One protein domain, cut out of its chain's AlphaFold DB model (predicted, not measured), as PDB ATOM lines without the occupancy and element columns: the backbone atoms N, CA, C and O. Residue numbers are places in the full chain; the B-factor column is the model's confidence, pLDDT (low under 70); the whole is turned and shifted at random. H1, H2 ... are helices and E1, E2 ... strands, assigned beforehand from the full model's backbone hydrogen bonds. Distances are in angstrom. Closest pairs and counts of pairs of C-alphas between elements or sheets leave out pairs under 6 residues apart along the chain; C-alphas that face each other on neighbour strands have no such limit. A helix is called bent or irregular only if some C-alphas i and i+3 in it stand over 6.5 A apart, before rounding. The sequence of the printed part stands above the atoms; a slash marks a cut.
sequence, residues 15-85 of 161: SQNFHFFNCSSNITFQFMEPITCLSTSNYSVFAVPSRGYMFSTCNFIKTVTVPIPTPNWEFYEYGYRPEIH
ATOM      1  N   SER A  15     -31.142 -18.032  28.691       68.25
ATOM      2  CA  SER A  15     -31.167 -18.677  27.389       68.25
ATOM      3  C   SER A  15     -30.311 -19.934  27.423       68.25
ATOM      4  O   SER A  15     -29.308 -20.019  28.138       68.25
ATOM      5  N   GLN A  16     -30.735 -20.944  26.674       70.19
ATOM      6  CA  GLN A  16     -30.034 -22.211  26.571       70.19
ATOM      7  C   GLN A  16     -29.959 -22.662  25.123       70.19
ATOM      8  O   GLN A  16     -30.889 -22.505  24.335       70.19
ATOM      9  N   ASN A  17     -28.811 -23.226  24.770       76.69
ATOM     10  CA  ASN A  17     -28.592 -23.785  23.450       76.69
ATOM     11  C   ASN A  17     -29.149 -25.205  23.388       76.69
ATOM     12  O   ASN A  17     -28.872 -26.021  24.270       76.69
ATOM     13  N   PHE A  18     -29.889 -25.486  22.322       78.25
ATOM     14  CA  PHE A  18     -30.413 -26.801  21.984       78.25
ATOM     15  C   PHE A  18     -29.876 -27.246  20.627       78.25
ATOM     16  O   PHE A  18     -29.892 -26.488  19.655       78.25
ATOM     17  N   HIS A  19     -29.421 -28.490  20.550       80.94
ATOM     18  CA  HIS A  19     -29.103 -29.187  19.315       80.94
ATOM     19  C   HIS A  19     -30.342 -29.902  18.789       80.94
ATOM     20  O   HIS A  19     -31.009 -30.632  19.518       80.94
ATOM     21  N   PHE A  20     -30.628 -29.696  17.509       84.44
ATOM     22  CA  PHE A  20     -31.730 -30.338  16.812       84.44
ATOM     23  C   PHE A  20     -31.194 -31.506  15.995       84.44
ATOM     24  O   PHE A  20     -30.224 -31.344  15.251       84.44
ATOM     25  N   PHE A  21     -31.851 -32.655  16.101       85.69
ATOM     26  CA  PHE A  21     -31.486 -33.877  15.392       85.69
ATOM     27  C   PHE A  21     -32.662 -34.405  14.583       85.69
ATOM     28  O   PHE A  21     -33.792 -34.403  15.061       85.69
ATOM     29  N   ASN A  22     -32.382 -34.877  13.372       88.50
ATOM     30  CA  ASN A  22     -33.314 -35.599  12.519       88.50
ATOM     31  C   ASN A  22     -33.012 -37.101  12.619       88.50
ATOM     32  O   ASN A  22     -31.934 -37.552  12.223       88.50
ATOM     33  N   CYS A  23     -33.959 -37.858  13.155       89.19
ATOM     34  CA  CYS A  23     -33.891 -39.303  13.317       89.19
ATOM     35  C   CYS A  23     -34.924 -39.975  12.399       89.19
ATOM     36  O   CYS A  23     -35.994 -39.420  12.153       89.19
ATOM     37  N   SER A  24     -34.663 -41.199  11.936       91.19
ATOM     38  CA  SER A  24     -35.701 -42.011  11.284       91.19
ATOM     39  C   SER A  24     -36.902 -42.217  12.216       91.19
ATOM     40  O   SER A  24     -36.733 -42.330  13.429       91.19
ATOM     41  N   SER A  25     -38.122 -42.276  11.670       83.88
ATOM     42  CA  SER A  25     -39.356 -42.322  12.478       83.88
ATOM     43  C   SER A  25     -39.520 -43.586  13.333       83.88
ATOM     44  O   SER A  25     -40.332 -43.603  14.253       83.88
ATOM     45  N   ASN A  26     -38.736 -44.634  13.070       84.62
ATOM     46  CA  ASN A  26     -38.673 -45.844  13.891       84.62
ATOM     47  C   ASN A  26     -37.825 -45.684  15.165       84.62
ATOM     48  O   ASN A  26     -37.829 -46.582  16.005       84.62
ATOM     49  N   ILE A  27     -37.081 -44.583  15.303       82.06
ATOM     50  CA  ILE A  27     -36.285 -44.288  16.493       82.06
ATOM     51  C   ILE A  27     -37.187 -43.611  17.523       82.06
ATOM     52  O   ILE A  27     -37.739 -42.537  17.284       82.06
ATOM     53  N   THR A  28     -37.299 -44.239  18.690       77.12
ATOM     54  CA  THR A  28     -38.003 -43.704  19.855       77.12
ATOM     55  C   THR A  28     -37.047 -43.617  21.038       77.12
ATOM     56  O   THR A  28     -36.187 -44.476  21.237       77.12
ATOM     57  N   PHE A  29     -37.192 -42.561  21.831       74.75
ATOM     58  CA  PHE A  29     -36.432 -42.367  23.060       74.75
ATOM     59  C   PHE A  29     -37.392 -42.453  24.244       74.75
ATOM     60  O   PHE A  29     -38.474 -41.876  24.209       74.75
ATOM     61  N   GLN A  30     -37.003 -43.166  25.303       69.06
ATOM     62  CA  GLN A  30     -37.876 -43.447  26.451       69.06
ATOM     63  C   GLN A  30     -38.359 -42.182  27.182       69.06
ATOM     64  O   GLN A  30     -39.437 -42.188  27.768       69.06
ATOM     65  N   PHE A  31     -37.573 -41.106  27.137       67.06
ATOM     66  CA  PHE A  31     -37.833 -39.862  27.869       67.06
ATOM     67  C   PHE A  31     -37.828 -38.629  26.964       67.06
ATOM     68  O   PHE A  31     -37.644 -37.523  27.450       67.06
ATOM     69  N   MET A  32     -37.963 -38.793  25.644       70.56
ATOM     70  CA  MET A  32     -37.967 -37.652  24.727       70.56
ATOM     71  C   MET A  32     -39.047 -37.809  23.678       70.56
ATOM     72  O   MET A  32     -39.180 -38.857  23.047       70.56
ATOM     73  N   GLU A  33     -39.773 -36.725  23.455       71.81
ATOM     74  CA  GLU A  33     -40.798 -36.654  22.429       71.81
ATOM     75  C   GLU A  33     -40.303 -35.849  21.226       71.81
ATOM     76  O   GLU A  33     -39.541 -34.888  21.384       71.81
ATOM     77  N   PRO A  34     -40.716 -36.232  20.011       73.56
ATOM     78  CA  PRO A  34     -40.358 -35.492  18.819       73.56
ATOM     79  C   PRO A  34     -41.135 -34.175  18.730       73.56
ATOM     80  O   PRO A  34     -42.304 -34.078  19.099       73.56
ATOM     81  N   ILE A  35     -40.499 -33.165  18.147       74.81
ATOM     82  CA  ILE A  35     -41.109 -31.888  17.795       74.81
ATOM     83  C   ILE A  35     -42.031 -32.131  16.603       74.81
ATOM     84  O   ILE A  35     -41.591 -32.206  15.453       74.81
ATOM     85  N   THR A  36     -43.321 -32.274  16.885       73.75
ATOM     86  CA  THR A  36     -44.337 -32.709  15.917       73.75
ATOM     87  C   THR A  36     -44.430 -31.806  14.689       73.75
ATOM     88  O   THR A  36     -44.509 -32.320  13.579       73.75
ATOM     89  N   CYS A  37     -44.328 -30.481  14.843       71.38
ATOM     90  CA  CYS A  37     -44.389 -29.532  13.721       71.38
ATOM     91  C   CYS A  37     -43.166 -29.578  12.787       71.38
ATOM     92  O   CYS A  37     -43.244 -29.109  11.654       71.38
ATOM     93  N   LEU A  38     -42.047 -30.142  13.250       76.06
ATOM     94  CA  LEU A  38     -40.835 -30.349  12.456       76.06
ATOM     95  C   LEU A  38     -40.666 -31.807  12.018       76.06
ATOM     96  O   LEU A  38     -39.708 -32.110  11.317       76.06
ATOM     97  N   SER A  39     -41.562 -32.703  12.436       79.31
ATOM     98  CA  SER A  39     -41.506 -34.138  12.151       79.31
ATOM     99  C   SER A  39     -42.498 -34.516  11.049       79.31
ATOM    100  O   SER A  39     -43.455 -33.798  10.766       79.31
ATOM    101  N   THR A  40     -42.285 -35.666  10.416       84.25
ATOM    102  CA  THR A  40     -43.183 -36.226   9.394       84.25
ATOM    103  C   THR A  40     -43.398 -37.719   9.639       84.25
ATOM    104  O   THR A  40     -42.850 -38.290  10.577       84.25
ATOM    105  N   SER A  41     -44.152 -38.401   8.772       87.75
ATOM    106  CA  SER A  41     -44.298 -39.864   8.848       87.75
ATOM    107  C   SER A  41     -42.974 -40.623   8.675       87.75
ATOM    108  O   SER A  41     -42.841 -41.753   9.142       87.75
ATOM    109  N   ASN A  42     -41.988 -40.017   8.004       91.44
ATOM    110  CA  ASN A  42     -40.730 -40.677   7.642       91.44
ATOM    111  C   ASN A  42     -39.580 -40.350   8.606       91.44
ATOM    112  O   ASN A  42     -38.596 -41.089   8.658       91.44
ATOM    113  N   TYR A  43     -39.680 -39.249   9.354       89.50
ATOM    114  CA  TYR A  43     -38.628 -38.817  10.268       89.50
ATOM    115  C   TYR A  43     -39.166 -38.030  11.463       89.50
ATOM    116  O   TYR A  43     -40.165 -37.320  11.361       89.50
ATOM    117  N   SER A  44     -38.437 -38.119  12.568       86.25
ATOM    118  CA  SER A  44     -38.728 -37.485  13.847       86.25
ATOM    119  C   SER A  44     -37.619 -36.500  14.196       86.25
ATOM    120  O   SER A  44     -36.436 -36.838  14.126       86.25
ATOM    121  N   VAL A  45     -37.988 -35.278  14.573       81.38
ATOM    122  CA  VAL A  45     -37.033 -34.243  14.983       81.38
ATOM    123  C   VAL A  45     -37.035 -34.107  16.494       81.38
ATOM    124  O   VAL A  45     -38.088 -33.908  17.083       81.38
ATOM    125  N   PHE A  46     -35.864 -34.153  17.123       80.12
ATOM    126  CA  PHE A  46     -35.709 -33.990  18.570       80.12
ATOM    127  C   PHE A  46     -34.821 -32.788  18.883       80.12
ATOM    128  O   PHE A  46     -33.889 -32.497  18.130       80.12
ATOM    129  N   ALA A  47     -35.086 -32.117  20.004       76.88
ATOM    130  CA  ALA A  47     -34.202 -31.103  20.568       76.88
ATOM    131  C   ALA A  47     -33.582 -31.612  21.872       76.88
ATOM    132  O   ALA A  47     -34.278 -32.120  22.748       76.88
ATOM    133  N   VAL A  48     -32.268 -31.450  21.994       75.56
ATOM    134  CA  VAL A  48     -31.478 -31.857  23.161       75.56
ATOM    135  C   VAL A  48     -30.667 -30.653  23.619       75.56
ATOM    136  O   VAL A  48     -30.115 -29.964  22.758       75.56
ATOM    137  N   PRO A  49     -30.544 -30.361  24.922       75.25
ATOM    138  CA  PRO A  49     -29.637 -29.310  25.372       75.25
ATOM    139  C   PRO A  49     -28.223 -29.539  24.833       75.25
ATOM    140  O   PRO A  49     -27.761 -30.674  24.767       75.25
ATOM    141  N   SER A  50     -27.493 -28.476  24.494       72.06
ATOM    142  CA  SER A  50     -26.150 -28.597  23.904       72.06
ATOM    143  C   SER A  50     -25.099 -29.237  24.814       72.06
ATOM    144  O   SER A  50     -24.027 -29.605  24.350       72.06
ATOM    145  N   ARG A  51     -25.389 -29.356  26.113       70.88
ATOM    146  CA  ARG A  51     -24.559 -30.099  27.074       70.88
ATOM    147  C   ARG A  51     -25.016 -31.551  27.270       70.88
ATOM    148  O   ARG A  51     -24.364 -32.281  28.002       70.88
ATOM    149  N   GLY A  52     -26.140 -31.935  26.670       66.38
ATOM    150  CA  GLY A  52     -26.712 -33.272  26.742       66.38
ATOM    151  C   GLY A  52     -26.108 -34.236  25.720       66.38
ATOM    152  O   GLY A  52     -25.166 -33.917  24.995       66.38
ATOM    153  N   TYR A  53     -26.670 -35.440  25.672       65.88
ATOM    154  CA  TYR A  53     -26.169 -36.532  24.844       65.88
ATOM    155  C   TYR A  53     -26.350 -36.272  23.343       65.88
ATOM    156  O   TYR A  53     -27.407 -35.843  22.882       65.88
ATOM    157  N   MET A  54     -25.311 -36.586  22.566       66.50
ATOM    158  CA  MET A  54     -25.353 -36.571  21.104       66.50
ATOM    159  C   MET A  54     -25.809 -37.937  20.586       66.50
ATOM    160  O   MET A  54     -25.200 -38.960  20.904       66.50
ATOM    161  N   PHE A  55     -26.847 -37.963  19.752       70.00
ATOM    162  CA  PHE A  55     -27.324 -39.203  19.143       70.00
ATOM    163  C   PHE A  55     -26.524 -39.521  17.881       70.00
ATOM    164  O   PHE A  55     -26.710 -38.882  16.849       70.00
ATOM    165  N   SER A  56     -25.650 -40.528  17.944       72.88
ATOM    166  CA  SER A  56     -24.849 -40.978  16.793       72.88
ATOM    167  C   SER A  56     -25.688 -41.572  15.656       72.88
ATOM    168  O   SER A  56     -25.231 -41.626  14.519       72.88
ATOM    169  N   THR A  57     -26.913 -42.006  15.950       82.50
ATOM    170  CA  THR A  57     -27.870 -42.572  14.989       82.50
ATOM    171  C   THR A  57     -28.727 -41.523  14.287       82.50
ATOM    172  O   THR A  57     -29.454 -41.861  13.354       82.50
ATOM    173  N   CYS A  58     -28.661 -40.261  14.718       87.62
ATOM    174  CA  CYS A  58     -29.463 -39.180  14.166       87.62
ATOM    175  C   CYS A  58     -28.584 -38.123  13.504       87.62
ATOM    176  O   CYS A  58     -27.465 -37.846  13.929       87.62
ATOM    177  N   ASN A  59     -29.121 -37.479  12.475       91.12
ATOM    178  CA  ASN A  59     -28.417 -36.430  11.760       91.12
ATOM    179  C   ASN A  59     -28.555 -35.107  12.508       91.12
ATOM    180  O   ASN A  59     -29.667 -34.624  12.726       91.12
ATOM    181  N   PHE A  60     -27.430 -34.498  12.874       89.44
ATOM    182  CA  PHE A  60     -27.421 -33.144  13.415       89.44
ATOM    183  C   PHE A  60     -27.943 -32.150  12.370       89.44
ATOM    184  O   PHE A  60     -27.503 -32.155  11.222       89.44
ATOM    185  N   ILE A  61     -28.869 -31.286  12.780       86.94
ATOM    186  CA  ILE A  61     -29.445 -30.245  11.925       86.94
ATOM    187  C   ILE A  61     -28.756 -28.913  12.209       86.94
ATOM    188  O   ILE A  61     -28.139 -28.321  11.326       86.94
ATOM    189  N   LYS A  62     -28.926 -28.402  13.434       81.62
ATOM    190  CA  LYS A  62     -28.435 -27.089  13.860       81.62
ATOM    191  C   LYS A  62     -28.503 -26.923  15.374       81.62
ATOM    192  O   LYS A  62     -29.186 -27.676  16.068       81.62
ATOM    193  N   THR A  63     -27.865 -25.863  15.854       81.56
ATOM    194  CA  THR A  63     -28.027 -25.356  17.219       81.56
ATOM    195  C   THR A  63     -28.938 -24.136  17.206       81.56
ATOM    196  O   THR A  63     -28.790 -23.269  16.345       81.56
ATOM    197  N   VAL A  64     -29.867 -24.061  18.153       76.25
ATOM    198  CA  VAL A  64     -30.752 -22.909  18.353       76.25
ATOM    199  C   VAL A  64     -30.681 -22.483  19.811       76.25
ATOM    200  O   VAL A  64     -30.758 -23.321  20.707       76.25
ATOM    201  N   THR A  65     -30.536 -21.184  20.045       74.88
ATOM    202  CA  THR A  65     -30.645 -20.596  21.379       74.88
ATOM    203  C   THR A  65     -32.112 -20.330  21.674       74.88
ATOM    204  O   THR A  65     -32.779 -19.633  20.909       74.88
ATOM    205  N   VAL A  66     -32.614 -20.922  22.753       66.38
ATOM    206  CA  VAL A  66     -34.008 -20.816  23.179       66.38
ATOM    207  C   VAL A  66     -34.054 -20.149  24.559       66.38
ATOM    208  O   VAL A  66     -33.286 -20.538  25.444       66.38
ATOM    209  N   PRO A  67     -34.931 -19.157  24.760       62.06
ATOM    210  CA  PRO A  67     -35.215 -18.585  26.074       62.06
ATOM    211  C   PRO A  67     -35.813 -19.651  27.000       62.06
ATOM    212  O   PRO A  67     -36.722 -20.373  26.592       62.06
ATOM    213  N   ILE A  68     -35.338 -19.746  28.242       61.47
ATOM    214  CA  ILE A  68     -35.848 -20.706  29.231       61.47
ATOM    215  C   ILE A  68     -36.309 -20.002  30.514       61.47
ATOM    216  O   ILE A  68     -35.718 -18.994  30.912       61.47
ATOM    217  N   PRO A  69     -37.350 -20.526  31.189       50.69
ATOM    218  CA  PRO A  69     -37.907 -19.897  32.384       50.69
ATOM    219  C   PRO A  69     -36.968 -19.969  33.597       50.69
ATOM    220  O   PRO A  69     -37.023 -19.090  34.455       50.69
ATOM    221  N   THR A  70     -36.098 -20.985  33.693       52.31
ATOM    222  CA  THR A  70     -35.156 -21.143  34.819       52.31
ATOM    223  C   THR A  70     -33.852 -21.815  34.374       52.31
ATOM    224  O   THR A  70     -33.887 -22.627  33.456       52.31
ATOM    225  N   PRO A  71     -32.707 -21.562  35.035       51.50
ATOM    226  CA  PRO A  71     -31.435 -22.213  34.725       51.50
ATOM    227  C   PRO A  71     -31.291 -23.620  35.338       51.50
ATOM    228  O   PRO A  71     -30.192 -24.176  35.293       51.50
ATOM    229  N   ASN A  72     -32.343 -24.200  35.940       54.38
ATOM    230  CA  ASN A  72     -32.244 -25.504  36.603       54.38
ATOM    231  C   ASN A  72     -32.016 -26.626  35.583       54.38
ATOM    232  O   ASN A  72     -32.942 -27.166  34.982       54.38
ATOM    233  N   TRP A  73     -30.743 -26.979  35.430       49.56
ATOM    234  CA  TRP A  73     -30.222 -27.978  34.503       49.56
ATOM    235  C   TRP A  73     -30.834 -29.378  34.682       49.56
ATOM    236  O   TRP A  73     -31.006 -30.077  33.688       49.56
ATOM    237  N   GLU A  74     -31.232 -29.745  35.908       47.66
ATOM    238  CA  GLU A  74     -31.809 -31.060  36.242       47.66
ATOM    239  C   GLU A  74     -33.139 -31.328  35.526       47.66
ATOM    240  O   GLU A  74     -33.443 -32.471  35.200       47.66
ATOM    241  N   PHE A  75     -33.913 -30.281  35.215       49.91
ATOM    242  CA  PHE A  75     -35.117 -30.440  34.400       49.91
ATOM    243  C   PHE A  75     -34.742 -30.760  32.943       49.91
ATOM    244  O   PHE A  75     -35.325 -31.632  32.317       49.91
ATOM    245  N   TYR A  76     -33.711 -30.133  32.389       51.81
ATOM    246  CA  TYR A  76     -33.424 -30.242  30.955       51.81
ATOM    247  C   TYR A  76     -32.525 -31.429  30.579       51.81
ATOM    248  O   TYR A  76     -32.537 -31.861  29.429       51.81
ATOM    249  N   GLU A  77     -31.750 -31.973  31.520       45.97
ATOM    250  CA  GLU A  77     -30.809 -33.072  31.263       45.97
ATOM    251  C   GLU A  77     -31.494 -34.442  31.118       45.97
ATOM    252  O   GLU A  77     -31.080 -35.256  30.293       45.97
ATOM    253  N   TYR A  78     -32.583 -34.683  31.853       44.09
ATOM    254  CA  TYR A  78     -33.276 -35.980  31.873       44.09
ATOM    255  C   TYR A  78     -34.411 -36.109  30.848       44.09
ATOM    256  O   TYR A  78     -35.262 -36.990  30.969       44.09
ATOM    257  N   GLY A  79     -34.444 -35.240  29.833       44.00
ATOM    258  CA  GLY A  79     -35.526 -35.229  28.845       44.00
ATOM    259  C   GLY A  79     -36.860 -34.730  29.409       44.00
ATOM    260  O   GLY A  79     -37.901 -34.908  28.779       44.00
ATOM    261  N   TYR A  80     -36.856 -34.084  30.585       39.69
ATOM    262  CA  TYR A  80     -38.064 -33.442  31.086       39.69
ATOM    263  C   TYR A  80     -38.446 -32.316  30.131       39.69
ATOM    264  O   TYR A  80     -37.621 -31.488  29.743       39.69
ATOM    265  N   ARG A  81     -39.716 -32.327  29.747       49.34
ATOM    266  CA  ARG A  81     -40.350 -31.406  28.815       49.34
ATOM    267  C   ARG A  81     -40.302 -29.986  29.403       49.34
ATOM    268  O   ARG A  81     -41.099 -29.704  30.295       49.34
ATOM    269  N   PRO A  82     -39.508 -29.025  28.887       41.22
ATOM    270  CA  PRO A  82     -40.177 -27.784  28.575       41.22
ATOM    271  C   PRO A  82     -41.205 -28.183  27.530       41.22
ATOM    272  O   PRO A  82     -40.857 -28.694  26.464       41.22
ATOM    273  N   GLU A  83     -42.478 -28.034  27.843       41.66
ATOM    274  CA  GLU A  83     -43.464 -27.915  26.794       41.66
ATOM    275  C   GLU A  83     -43.005 -26.746  25.921       41.66
ATOM    276  O   GLU A  83     -43.335 -25.595  26.165       41.66
ATOM    277  N   ILE A  84     -42.261 -27.038  24.849       44.91
ATOM    278  CA  ILE A  84     -42.012 -26.100  23.743       44.91
ATOM    279  C   ILE A  84     -43.326 -25.918  22.942       44.91
ATOM    280  O   ILE A  84     -43.331 -25.747  21.726       44.91
ATOM    281  N   HIS A  85     -44.456 -26.041  23.640       37.78
ATOM    282  CA  HIS A  85     -45.815 -25.725  23.257       37.78
ATOM    283  C   HIS A  85     -46.256 -24.396  23.872       37.78
ATOM    284  O   HIS A  85     -47.216 -23.820  23.368       37.78
TER     285      HIS A  85
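What this domain is: This is residues 15 to 85 of the 161 residues of the protein "WAK_assoc domain-containing protein" of Aquilegia coerulea (UniProt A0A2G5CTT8). The model is a single strongly twisted sheet of three antiparallel strands, with E1 in the middle between E2 and the bent strand E3, and one long loop joins E1 to E2. The five-residue helix H1 only grazes this sheet near the end where E1 begins and E2 and E3 end, and the 18 residues from 25 to 42 loop from the end of E1 back to the start of E2. The printed part has 71 residues, with three named strands and one named helix in the order E1, E2, E3, H1; the sheet runs E2, E1, E3. The class is mostly strand, though under half of the residues, 32 of 71, are in named elements. The whole is compact, with a radius of gyration of the C-alphas of 11.7 A, and spans 34 by 24 by 21 A.

How they stand to each other: Start at the inner strand E1, residues 15 to 24. Its neighbour is the edge strand E3, residues 59 to 68, antiparallel at 149 degrees: C-alphas 15 and 67 face each other at 4.3 A, and N 18 and O 64 are within hydrogen-bond range at 2.8 A. The other edge strand is E2, residues 43 to 49, antiparallel to E1 at 154 degrees, and the two form a hairpin. There C-alphas 49 and 18 face each other at 4.3 A, and N 19 and O 48 are within hydrogen-bond range at 2.7 A. E2 and E3 are apart. Last, find H1, residues 73 to 77, which is on the sheet but only grazes it; the closest C-alphas of E2 and H1 are those of Pro 49 and Tyr 76, 6.8 A apart. In H1 every O i to N i+4 pair is within hydrogen-bond range.

Where its parts are: Find C-alpha 15 at (-31.167, -18.677, 27.389); from there E1 runs 28.7 A to C-alpha 24 at (-35.701, -42.011, 11.284). E2 covers 20.0 A from Tyr 43 to Pro 49. E3 covers 24.7 A from Asn 59 to Ile 68, and it bends by 56 degrees at residue 62. H1 covers 6.1 A and ends at C-alpha 77, (-30.809, -33.072, 31.263).

The domain as a whole: The two C-alphas farthest apart are those of Asn 42 and Pro 71, at 34.1 A. The printed part has no cut. The link from E1 to E2 is long, that from E2 to E3 is short, and that from E3 to H1 is tight. Look at the B-factor column: the mean pLDDT of the printed part is 70.3, and it is under 70 at residue 15, residues 30 to 31, residues 52 to 54 and residues 66 to 85.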